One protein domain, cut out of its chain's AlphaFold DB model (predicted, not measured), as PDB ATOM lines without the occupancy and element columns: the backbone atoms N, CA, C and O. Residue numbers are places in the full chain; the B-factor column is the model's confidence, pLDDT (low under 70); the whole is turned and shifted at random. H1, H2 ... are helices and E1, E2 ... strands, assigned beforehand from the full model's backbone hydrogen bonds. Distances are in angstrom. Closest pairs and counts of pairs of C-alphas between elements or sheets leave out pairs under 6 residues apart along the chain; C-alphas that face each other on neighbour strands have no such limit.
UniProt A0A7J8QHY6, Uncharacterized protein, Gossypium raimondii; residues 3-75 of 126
ATOM      1  N   PHE A   3      17.427  -1.542   3.929       91.50
ATOM      2  CA  PHE A   3      16.717  -0.429   3.303       91.50
ATOM      3  C   PHE A   3      16.902  -0.470   1.786       91.50
ATOM      4  O   PHE A   3      18.028  -0.426   1.312       91.50
ATOM      5  N   HIS A   4      15.796  -0.525   1.040       90.00
ATOM      6  CA  HIS A   4      15.789  -0.599  -0.426       90.00
ATOM      7  C   HIS A   4      15.434   0.768  -1.009       90.00
ATOM      8  O   HIS A   4      14.264   1.174  -0.977       90.00
ATOM      9  N   TYR A   5      16.445   1.488  -1.500       83.81
ATOM     10  CA  TYR A   5      16.307   2.845  -2.050       83.81
ATOM     11  C   TYR A   5      15.796   2.862  -3.494       83.81
ATOM     12  O   TYR A   5      15.073   3.777  -3.888       83.81
ATOM     13  N   ASP A   6      16.150   1.836  -4.258       84.12
ATOM     14  CA  ASP A   6      15.747   1.590  -5.646       84.12
ATOM     15  C   ASP A   6      14.322   1.023  -5.774       84.12
ATOM     16  O   ASP A   6      13.701   1.093  -6.835       84.12
ATOM     17  N   GLY A   7      13.769   0.502  -4.678       82.38
ATOM     18  CA  GLY A   7      12.477  -0.170  -4.673       82.38
ATOM     19  C   GLY A   7      12.530  -1.643  -5.080       82.38
ATOM     20  O   GLY A   7      11.463  -2.245  -5.227       82.38
ATOM     21  N   ILE A   8      13.721  -2.221  -5.247       87.25
ATOM     22  CA  ILE A   8      13.920  -3.585  -5.735       87.25
ATOM     23  C   ILE A   8      14.250  -4.507  -4.559       87.25
ATOM     24  O   ILE A   8      15.394  -4.750  -4.203       87.25
ATOM     25  N   VAL A   9      13.207  -5.051  -3.934       87.12
ATOM     26  CA  VAL A   9      13.362  -5.930  -2.761       87.12
ATOM     27  C   VAL A   9      13.805  -7.343  -3.151       87.12
ATOM     28  O   VAL A   9      14.542  -7.998  -2.414       87.12
ATOM     29  N   ASP A  10      13.342  -7.813  -4.307       89.81
ATOM     30  CA  ASP A  10      13.408  -9.221  -4.693       89.81
ATOM     31  C   ASP A  10      14.812  -9.689  -5.100       89.81
ATOM     32  O   ASP A  10      15.094 -10.878  -4.984       89.81
ATOM     33  N   GLU A  11      15.708  -8.776  -5.488       89.62
ATOM     34  CA  GLU A  11      17.105  -9.094  -5.839       89.62
ATOM     35  C   GLU A  11      17.887  -9.725  -4.682       89.62
ATOM     36  O   GLU A  11      18.856 -10.450  -4.891       89.62
ATOM     37  N   TRP A  12      17.438  -9.503  -3.448       89.50
ATOM     38  CA  TRP A  12      18.093 -10.033  -2.262       89.50
ATOM     39  C   TRP A  12      17.547 -11.400  -1.830       89.50
ATOM     40  O   TRP A  12      18.036 -11.953  -0.849       89.50
ATOM     41  N   LYS A  13      16.533 -11.962  -2.503       90.62
ATOM     42  CA  LYS A  13      15.884 -13.225  -2.089       90.62
ATOM     43  C   LYS A  13      16.783 -14.453  -2.207       90.62
ATOM     44  O   LYS A  13      16.587 -15.415  -1.473       90.62
ATOM     45  N   ASP A  14      17.783 -14.408  -3.082       91.69
ATOM     46  CA  ASP A  14      18.698 -15.536  -3.291       91.69
ATOM     47  C   ASP A  14      19.684 -15.723  -2.123       91.69
ATOM     48  O   ASP A  14      20.339 -16.762  -2.003       91.69
ATOM     49  N   PHE A  15      19.791 -14.736  -1.227       90.50
ATOM     50  CA  PHE A  15      20.654 -14.823  -0.059       90.50
ATOM     51  C   PHE A  15      19.946 -15.505   1.114       90.50
ATOM     52  O   PHE A  15      18.899 -15.062   1.575       90.50
ATOM     53  N   ALA A  16      20.584 -16.521   1.700       92.75
ATOM     54  CA  ALA A  16      20.017 -17.288   2.817       92.75
ATOM     55  C   ALA A  16      19.665 -16.451   4.068       92.75
ATOM     56  O   ALA A  16      18.850 -16.869   4.885       92.75
ATOM     57  N   TRP A  17      20.287 -15.280   4.245       91.06
ATOM     58  CA  TRP A  17      19.999 -14.369   5.356       91.06
ATOM     59  C   TRP A  17      18.813 -13.431   5.086       91.06
ATOM     60  O   TRP A  17      18.355 -12.773   6.017       91.06
ATOM     61  N   SER A  18      18.323 -13.353   3.847       92.81
ATOM     62  CA  SER A  18      17.270 -12.422   3.420       92.81
ATOM     63  C   SER A  18      15.996 -12.597   4.249       92.81
ATOM     64  O   SER A  18      15.512 -11.658   4.877       92.81
ATOM     65  N   ASP A  19      15.560 -13.845   4.435       92.31
ATOM     66  CA  ASP A  19      14.383 -14.175   5.250       92.31
ATOM     67  C   ASP A  19      14.563 -13.895   6.756       92.31
ATOM     68  O   ASP A  19      13.605 -13.941   7.527       92.31
ATOM     69  N   GLN A  20      15.790 -13.605   7.200       93.94
ATOM     70  CA  GLN A  20      16.119 -13.320   8.599       93.94
ATOM     71  C   GLN A  20      16.153 -11.819   8.907       93.94
ATOM     72  O   GLN A  20      16.361 -11.435  10.062       93.94
ATOM     73  N   VAL A  21      15.971 -10.951   7.908       91.50
ATOM     74  CA  VAL A  21      16.016  -9.500   8.098       91.50
ATOM     75  C   VAL A  21      14.697  -8.837   7.719       91.50
ATOM     76  O   VAL A  21      13.935  -9.298   6.882       91.50
ATOM     77  N   ILE A  22      14.419  -7.693   8.342       90.75
ATOM     78  CA  ILE A  22      13.292  -6.846   7.947       90.75
ATOM     79  C   ILE A  22      13.714  -6.031   6.722       90.75
ATOM     80  O   ILE A  22      14.620  -5.196   6.830       90.75
ATOM     81  N   HIS A  23      13.046  -6.256   5.591       92.56
ATOM     82  CA  HIS A  23      13.179  -5.453   4.376       92.56
ATOM     83  C   HIS A  23      12.235  -4.253   4.454       92.56
ATOM     84  O   HIS A  23      11.045  -4.405   4.728       92.56
ATOM     85  N   VAL A  24      12.749  -3.054   4.196       91.81
ATOM     86  CA  VAL A  24      11.942  -1.832   4.163       91.81
ATOM     87  C   VAL A  24      12.210  -1.108   2.855       91.81
ATOM     88  O   VAL A  24      13.345  -0.743   2.561       91.81
ATOM     89  N   SER A  25      11.154  -0.860   2.088       91.62
ATOM     90  CA  SER A  25      11.215  -0.084   0.854       91.62
ATOM     91  C   SER A  25      10.229   1.076   0.911       91.62
ATOM     92  O   SER A  25       9.093   0.924   1.360       91.62
ATOM     93  N   ALA A  26      10.671   2.248   0.462       90.69
ATOM     94  CA  ALA A  26       9.840   3.436   0.346       90.69
ATOM     95  C   ALA A  26      10.255   4.212  -0.905       90.69
ATOM     96  O   ALA A  26      11.371   4.723  -0.990       90.69
ATOM     97  N   ARG A  27       9.342   4.311  -1.878       88.12
ATOM     98  CA  ARG A  27       9.609   5.003  -3.144       88.12
ATOM     99  C   ARG A  27       9.894   6.487  -2.913       88.12
ATOM    100  O   ARG A  27       9.226   7.137  -2.104       88.12
ATOM    101  N   ASN A  28      10.839   7.020  -3.688       88.19
ATOM    102  CA  ASN A  28      11.229   8.432  -3.692       88.19
ATOM    103  C   ASN A  28      11.700   8.948  -2.320       88.19
ATOM    104  O   ASN A  28      11.413  10.089  -1.957       88.19
ATOM    105  N   GLN A  29      12.399   8.113  -1.542       90.81
ATOM    106  CA  GLN A  29      12.978   8.499  -0.253       90.81
ATOM    107  C   GLN A  29      14.500   8.389  -0.256       90.81
ATOM    108  O   GLN A  29      15.081   7.549  -0.934       90.81
ATOM    109  N   THR A  30      15.152   9.245   0.529       87.31
ATOM    110  CA  THR A  30      16.616   9.283   0.651       87.31
ATOM    111  C   THR A  30      17.110   8.422   1.813       87.31
ATOM    112  O   THR A  30      16.368   8.160   2.759       87.31
ATOM    113  N   LYS A  31      18.402   8.069   1.820       84.25
ATOM    114  CA  LYS A  31      19.089   7.380   2.934       84.25
ATOM    115  C   LYS A  31      18.720   7.918   4.316       84.25
ATOM    116  O   LYS A  31      18.266   7.180   5.193       84.25
ATOM    117  N   TRP A  32      18.807   9.236   4.480       88.31
ATOM    118  CA  TRP A  32      18.490   9.907   5.741       88.31
ATOM    119  C   TRP A  32      17.010   9.859   6.124       88.31
ATOM    120  O   TRP A  32      16.677   9.990   7.303       88.31
ATOM    121  N   TRP A  33      16.107   9.682   5.162       92.19
ATOM    122  CA  TRP A  33      14.687   9.522   5.455       92.19
ATOM    123  C   TRP A  33      14.410   8.226   6.221       92.19
ATOM    124  O   TRP A  33      13.640   8.257   7.185       92.19
ATOM    125  N   PHE A  34      15.076   7.128   5.843       89.88
ATOM    126  CA  PHE A  34      14.993   5.849   6.550       89.88
ATOM    127  C   PHE A  34      15.654   5.942   7.922       89.88
ATOM    128  O   PHE A  34      15.012   5.630   8.922       89.88
ATOM    129  N   ALA A  35      16.887   6.461   7.990       88.19
ATOM    130  CA  ALA A  35      17.614   6.606   9.252       88.19
ATOM    131  C   ALA A  35      16.781   7.349  10.311       88.19
ATOM    132  O   ALA A  35      16.590   6.849  11.414       88.19
ATOM    133  N   LYS A  36      16.173   8.490   9.955       89.75
ATOM    134  CA  LYS A  36      15.331   9.270  10.881       89.75
ATOM    135  C   LYS A  36      14.085   8.533  11.388       89.75
ATOM    136  O   LYS A  36      13.558   8.910  12.428       89.75
ATOM    137  N   ARG A  37      13.580   7.537  10.657       90.81
ATOM    138  CA  ARG A  37      12.364   6.788  11.021       90.81
ATOM    139  C   ARG A  37      12.663   5.498  11.764       90.81
ATOM    140  O   ARG A  37      11.932   5.157  12.685       90.81
ATOM    141  N   PHE A  38      13.721   4.804  11.368       89.81
ATOM    142  CA  PHE A  38      14.020   3.458  11.853       89.81
ATOM    143  C   PHE A  38      15.173   3.415  12.857       89.81
ATOM    144  O   PHE A  38      15.301   2.430  13.571       89.81
ATOM    145  N   LEU A  39      15.958   4.493  12.979       89.50
ATOM    146  CA  LEU A  39      16.946   4.666  14.050       89.50
ATOM    147  C   LEU A  39      16.418   5.542  15.196       89.50
ATOM    148  O   LEU A  39      17.182   6.189  15.906       89.50
ATOM    149  N   HIS A  40      15.095   5.598  15.367       91.44
ATOM    150  CA  HIS A  40      14.480   6.300  16.488       91.44
ATOM    151  C   HIS A  40      14.854   5.606  17.812       91.44
ATOM    152  O   HIS A  40      14.790   4.375  17.856       91.44
ATOM    153  N   PRO A  41      15.168   6.333  18.907       91.00
ATOM    154  CA  PRO A  41      15.565   5.725  20.180       91.00
ATOM    155  C   PRO A  41      14.603   4.638  20.667       91.00
ATOM    156  O   PRO A  41      15.038   3.556  21.020       91.00
ATOM    157  N   GLY A  42      13.289   4.858  20.561       91.38
ATOM    158  CA  GLY A  42      12.278   3.855  20.932       91.38
ATOM    159  C   GLY A  42      12.297   2.548  20.117       91.38
ATOM    160  O   GLY A  42      11.659   1.586  20.525       91.38
ATOM    161  N   ILE A  43      13.023   2.498  18.998       87.75
ATOM    162  CA  ILE A  43      13.242   1.288  18.189       87.75
ATOM    163  C   ILE A  43      14.609   0.680  18.506       87.75
ATOM    164  O   ILE A  43      14.731  -0.536  18.626       87.75
ATOM    165  N   VAL A  44      15.641   1.519  18.615       90.94
ATOM    166  CA  VAL A  44      17.028   1.042  18.680       90.94
ATOM    167  C   VAL A  44      17.592   0.896  20.093       90.94
ATOM    168  O   VAL A  44      18.690   0.376  20.236       90.94
ATOM    169  N   TRP A  45      16.864   1.319  21.130       93.56
ATOM    170  CA  TRP A  45      17.345   1.285  22.520       93.56
ATOM    171  C   TRP A  45      17.675  -0.121  23.046       93.56
ATOM    172  O   TRP A  45      18.492  -0.245  23.951       93.56
ATOM    173  N   GLU A  46      17.070  -1.162  22.472       92.06
ATOM    174  CA  GLU A  46      17.329  -2.573  22.812       92.06
ATOM    175  C   GLU A  46      18.691  -3.072  22.295       92.06
ATOM    176  O   GLU A  46      19.158  -4.148  22.672       92.06
ATOM    177  N   TYR A  47      19.344  -2.316  21.408       92.50
ATOM    178  CA  TYR A  47      20.609  -2.703  20.796       92.50
ATOM    179  C   TYR A  47      21.767  -1.934  21.426       92.50
ATOM    180  O   TYR A  47      21.788  -0.706  21.427       92.50
ATOM    181  N   SER A  48      22.791  -2.655  21.885       93.50
ATOM    182  CA  SER A  48      24.027  -2.033  22.386       93.50
ATOM    183  C   SER A  48      24.854  -1.383  21.273       93.50
ATOM    184  O   SER A  48      25.560  -0.411  21.520       93.50
ATOM    185  N   TYR A  49      24.763  -1.913  20.048       93.56
ATOM    186  CA  TYR A  49      25.488  -1.418  18.880       93.56
ATOM    187  C   TYR A  49      24.602  -1.438  17.646       93.56
ATOM    188  O   TYR A  49      23.854  -2.388  17.414       93.56
ATOM    189  N   ILE A  50      24.754  -0.410  16.819       92.19
ATOM    190  CA  ILE A  50      24.080  -0.292  15.531       92.19
ATOM    191  C   ILE A  50      25.162  -0.152  14.469       92.19
ATOM    192  O   ILE A  50      25.995   0.750  14.537       92.19
ATOM    193  N   PHE A  51      25.129  -1.033  13.475       91.44
ATOM    194  CA  PHE A  51      25.963  -0.910  12.289       91.44
ATOM    195  C   PHE A  51      25.155  -0.292  11.154       91.44
ATOM    196  O   PHE A  51      24.062  -0.761  10.838       91.44
ATOM    197  N   LEU A  52      25.712   0.751  10.541       89.25
ATOM    198  CA  LEU A  52      25.174   1.379   9.341       89.25
ATOM    199  C   LEU A  52      26.185   1.178   8.214       89.25
ATOM    200  O   LEU A  52      27.280   1.735   8.268       89.25
ATOM    201  N   TRP A  53      25.808   0.383   7.218       86.50
ATOM    202  CA  TRP A  53      26.607   0.132   6.021       86.50
ATOM    203  C   TRP A  53      25.880   0.620   4.777       86.50
ATOM    204  O   TRP A  53      24.652   0.583   4.717       86.50
ATOM    205  N   ASP A  54      26.668   1.099   3.823       82.88
ATOM    206  CA  ASP A  54      26.247   1.252   2.432       82.88
ATOM    207  C   ASP A  54      26.467  -0.058   1.675       82.88
ATOM    208  O   ASP A  54      27.298  -0.871   2.089       82.88
ATOM    209  N   GLU A  55      25.745  -0.252   0.569       79.38
ATOM    210  CA  GLU A  55      25.886  -1.456  -0.258       79.38
ATOM    211  C   GLU A  55      27.244  -1.580  -0.968       79.38
ATOM    212  O   GLU A  55      27.636  -2.683  -1.342       79.38
ATOM    213  N   ASP A  56      27.975  -0.475  -1.137       78.62
ATOM    214  CA  ASP A  56      29.226  -0.406  -1.903       78.62
ATOM    215  C   ASP A  56      30.494  -0.655  -1.065       78.62
ATOM    216  O   ASP A  56      31.618  -0.597  -1.575       78.62
ATOM    217  N   LEU A  57      30.341  -0.959   0.228       76.44
ATOM    218  CA  LEU A  57      31.465  -1.191   1.127       76.44
ATOM    219  C   LEU A  57      31.869  -2.670   1.160       76.44
ATOM    220  O   LEU A  57      31.109  -3.535   1.591       76.44
ATOM    221  N   GLY A  58      33.125  -2.943   0.798       81.50
ATOM    222  CA  GLY A  58      33.747  -4.256   0.982       81.50
ATOM    223  C   GLY A  58      33.905  -4.604   2.466       81.50
ATOM    224  O   GLY A  58      34.488  -3.841   3.244       81.50
ATOM    225  N   VAL A  59      33.382  -5.762   2.870       86.06
ATOM    226  CA  VAL A  59      33.377  -6.240   4.267       86.06
ATOM    227  C   VAL A  59      34.149  -7.546   4.460       86.06
ATOM    228  O   VAL A  59      34.101  -8.140   5.534       86.06
ATOM    229  N   GLU A  60      34.902  -7.991   3.456       86.81
ATOM    230  CA  GLU A  60      35.574  -9.297   3.429       86.81
ATOM    231  C   GLU A  60      36.577  -9.452   4.579       86.81
ATOM    232  O   GLU A  60      36.699 -10.514   5.185       86.81
ATOM    233  N   ASP A  61      37.275  -8.364   4.907       86.81
ATOM    234  CA  ASP A  61      38.266  -8.318   5.983       86.81
ATOM    235  C   ASP A  61      37.664  -7.828   7.321       86.81
ATOM    236  O   ASP A  61      38.353  -7.768   8.352       86.81
ATOM    237  N   PHE A  62      36.377  -7.466   7.343       90.19
ATOM    238  CA  PHE A  62      35.737  -6.866   8.505       90.19
ATOM    239  C   PHE A  62      35.327  -7.917   9.544       90.19
ATOM    240  O   PHE A  62      34.620  -8.882   9.270       90.19
ATOM    241  N   HIS A  63      35.753  -7.706  10.791       93.12
ATOM    242  CA  HIS A  63      35.470  -8.609  11.905       93.12
ATOM    243  C   HIS A  63      34.639  -7.886  12.979       93.12
ATOM    244  O   HIS A  63      35.234  -7.216  13.831       93.12
ATOM    245  N   PRO A  64      33.300  -8.053  13.017       92.31
ATOM    246  CA  PRO A  64      32.422  -7.278  13.899       92.31
ATOM    247  C   PRO A  64      32.796  -7.404  15.375       92.31
ATOM    248  O   PRO A  64      32.909  -6.400  16.066       92.31
ATOM    249  N   LYS A  65      33.094  -8.618  15.853       94.94
ATOM    250  CA  LYS A  65      33.487  -8.847  17.256       94.94
ATOM    251  C   LYS A  65      34.779  -8.118  17.633       94.94
ATOM    252  O   LYS A  65      34.861  -7.516  18.697       94.94
ATOM    253  N   LYS A  66      35.786  -8.149  16.752       95.12
ATOM    254  CA  LYS A  66      37.048  -7.424  16.978       95.12
ATOM    255  C   LYS A  66      36.802  -5.920  16.963       95.12
ATOM    256  O   LYS A  66      37.335  -5.216  17.811       95.12
ATOM    257  N   TYR A  67      35.980  -5.446  16.031       95.12
ATOM    258  CA  TYR A  67      35.635  -4.037  15.932       95.12
ATOM    259  C   TYR A  67      34.932  -3.529  17.195       95.12
ATOM    260  O   TYR A  67      35.427  -2.592  17.811       95.12
ATOM    261  N   VAL A  68      33.872  -4.209  17.646       96.44
ATOM    262  CA  VAL A  68      33.162  -3.871  18.892       96.44
ATOM    263  C   VAL A  68      34.114  -3.873  20.089       96.44
ATOM    264  O   VAL A  68      34.123  -2.910  20.843       96.44
ATOM    265  N   SER A  69      35.008  -4.863  20.208       97.00
ATOM    266  CA  SER A  69      35.981  -4.890  21.315       97.00
ATOM    267  C   SER A  69      36.922  -3.676  21.341       97.00
ATOM    268  O   SER A  69      37.375  -3.255  22.404       97.00
ATOM    269  N   ILE A  70      37.231  -3.101  20.171       95.75
ATOM    270  CA  ILE A  70      38.020  -1.870  20.071       95.75
ATOM    271  C   ILE A  70      37.154  -0.680  20.481       95.75
ATOM    272  O   ILE A  70      37.602   0.122  21.289       95.75
ATOM    273  N   VAL A  71      35.928  -0.586  19.962       95.25
ATOM    274  CA  VAL A  71      34.965   0.477  20.294       95.25
ATOM    275  C   VAL A  71      34.738   0.564  21.805       95.25
ATOM    276  O   VAL A  71      34.877   1.642  22.379       95.25
ATOM    277  N   GLU A  72      34.498  -0.576  22.454       96.19
ATOM    278  CA  GLU A  72      34.316  -0.699  23.905       96.19
ATOM    279  C   GLU A  72      35.544  -0.247  24.686       96.19
ATOM    280  O   GLU A  72      35.452   0.624  25.549       96.19
ATOM    281  N   ARG A  73      36.715  -0.812  24.363       96.94
ATOM    282  CA  ARG A  73      37.971  -0.490  25.054       96.94
ATOM    283  C   ARG A  73      38.314   0.996  24.961       96.94
ATOM    284  O   ARG A  73      38.946   1.543  25.858       96.94
ATOM    285  N   GLU A  74      37.943   1.626  23.856       94.19
ATOM    286  CA  GLU A  74      38.318   2.996  23.520       94.19
ATOM    287  C   GLU A  74      37.242   4.023  23.893       94.19
ATOM    288  O   GLU A  74      37.489   5.224  23.726       94.19
ATOM    289  N   GLY A  75      36.084   3.557  24.385       94.19
ATOM    290  CA  GLY A  75      34.941   4.381  24.774       94.19
ATOM    291  C   GLY A  75      34.360   5.187  23.613       94.19
ATOM    292  O   GLY A  75      34.064   6.367  23.779       94.19
TER     293      GLY A  75
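Overview. This is residues 3 to 75 of the 126 residues of an uncharacterized protein of Gossypium raimondii (UniProt A0A7J8QHY6). With little regular structure, this is an open, winding chain: a looped stretch, residues 3 to 22, folds back to E1, small helices H1 and H2 follow, and a long link leads to H3, set off at the far end. The 73 printed residues hold one named strand, then three named helices, mostly helix by class, with 26 residues in named elements. The whole is loose, radius of gyration of the C-alphas 14.5 A, spanning 40 by 30 by 21 A.

Along the chain. E1 is residues 23 to 25, beginning at C-alpha 23 (13.179, -5.453, 4.376). H1 is residues 31 to 38, 11.0 A long; H2 is residues 41 to 44. H3, residues 64 to 74, is 15.3 A long and ends at C-alpha 74 (38.318, 2.996, 23.520).

Arrangement. E1 pairs with no named strand, but residues 3 to 4 pair with its residues 24 to 25, parallel. H1 and H2 are close but not clearly touching; their closest C-alphas, Phe 38 and Val 44, are 7.8 A apart. H3 is apart from H1 and H2. Every O i to N i+4 pair is within hydrogen-bond range in H3, 3 of 4 in H1; H2 is too short for one.

Size, cuts and confidence. The farthest C-alphas, Arg 27 and Arg 73, are 40.4 A apart. The link H2 to H3 is long; residues 56 to 63 stand free. The printed part has no cut, and no printed residue is under 70 in pLDDT.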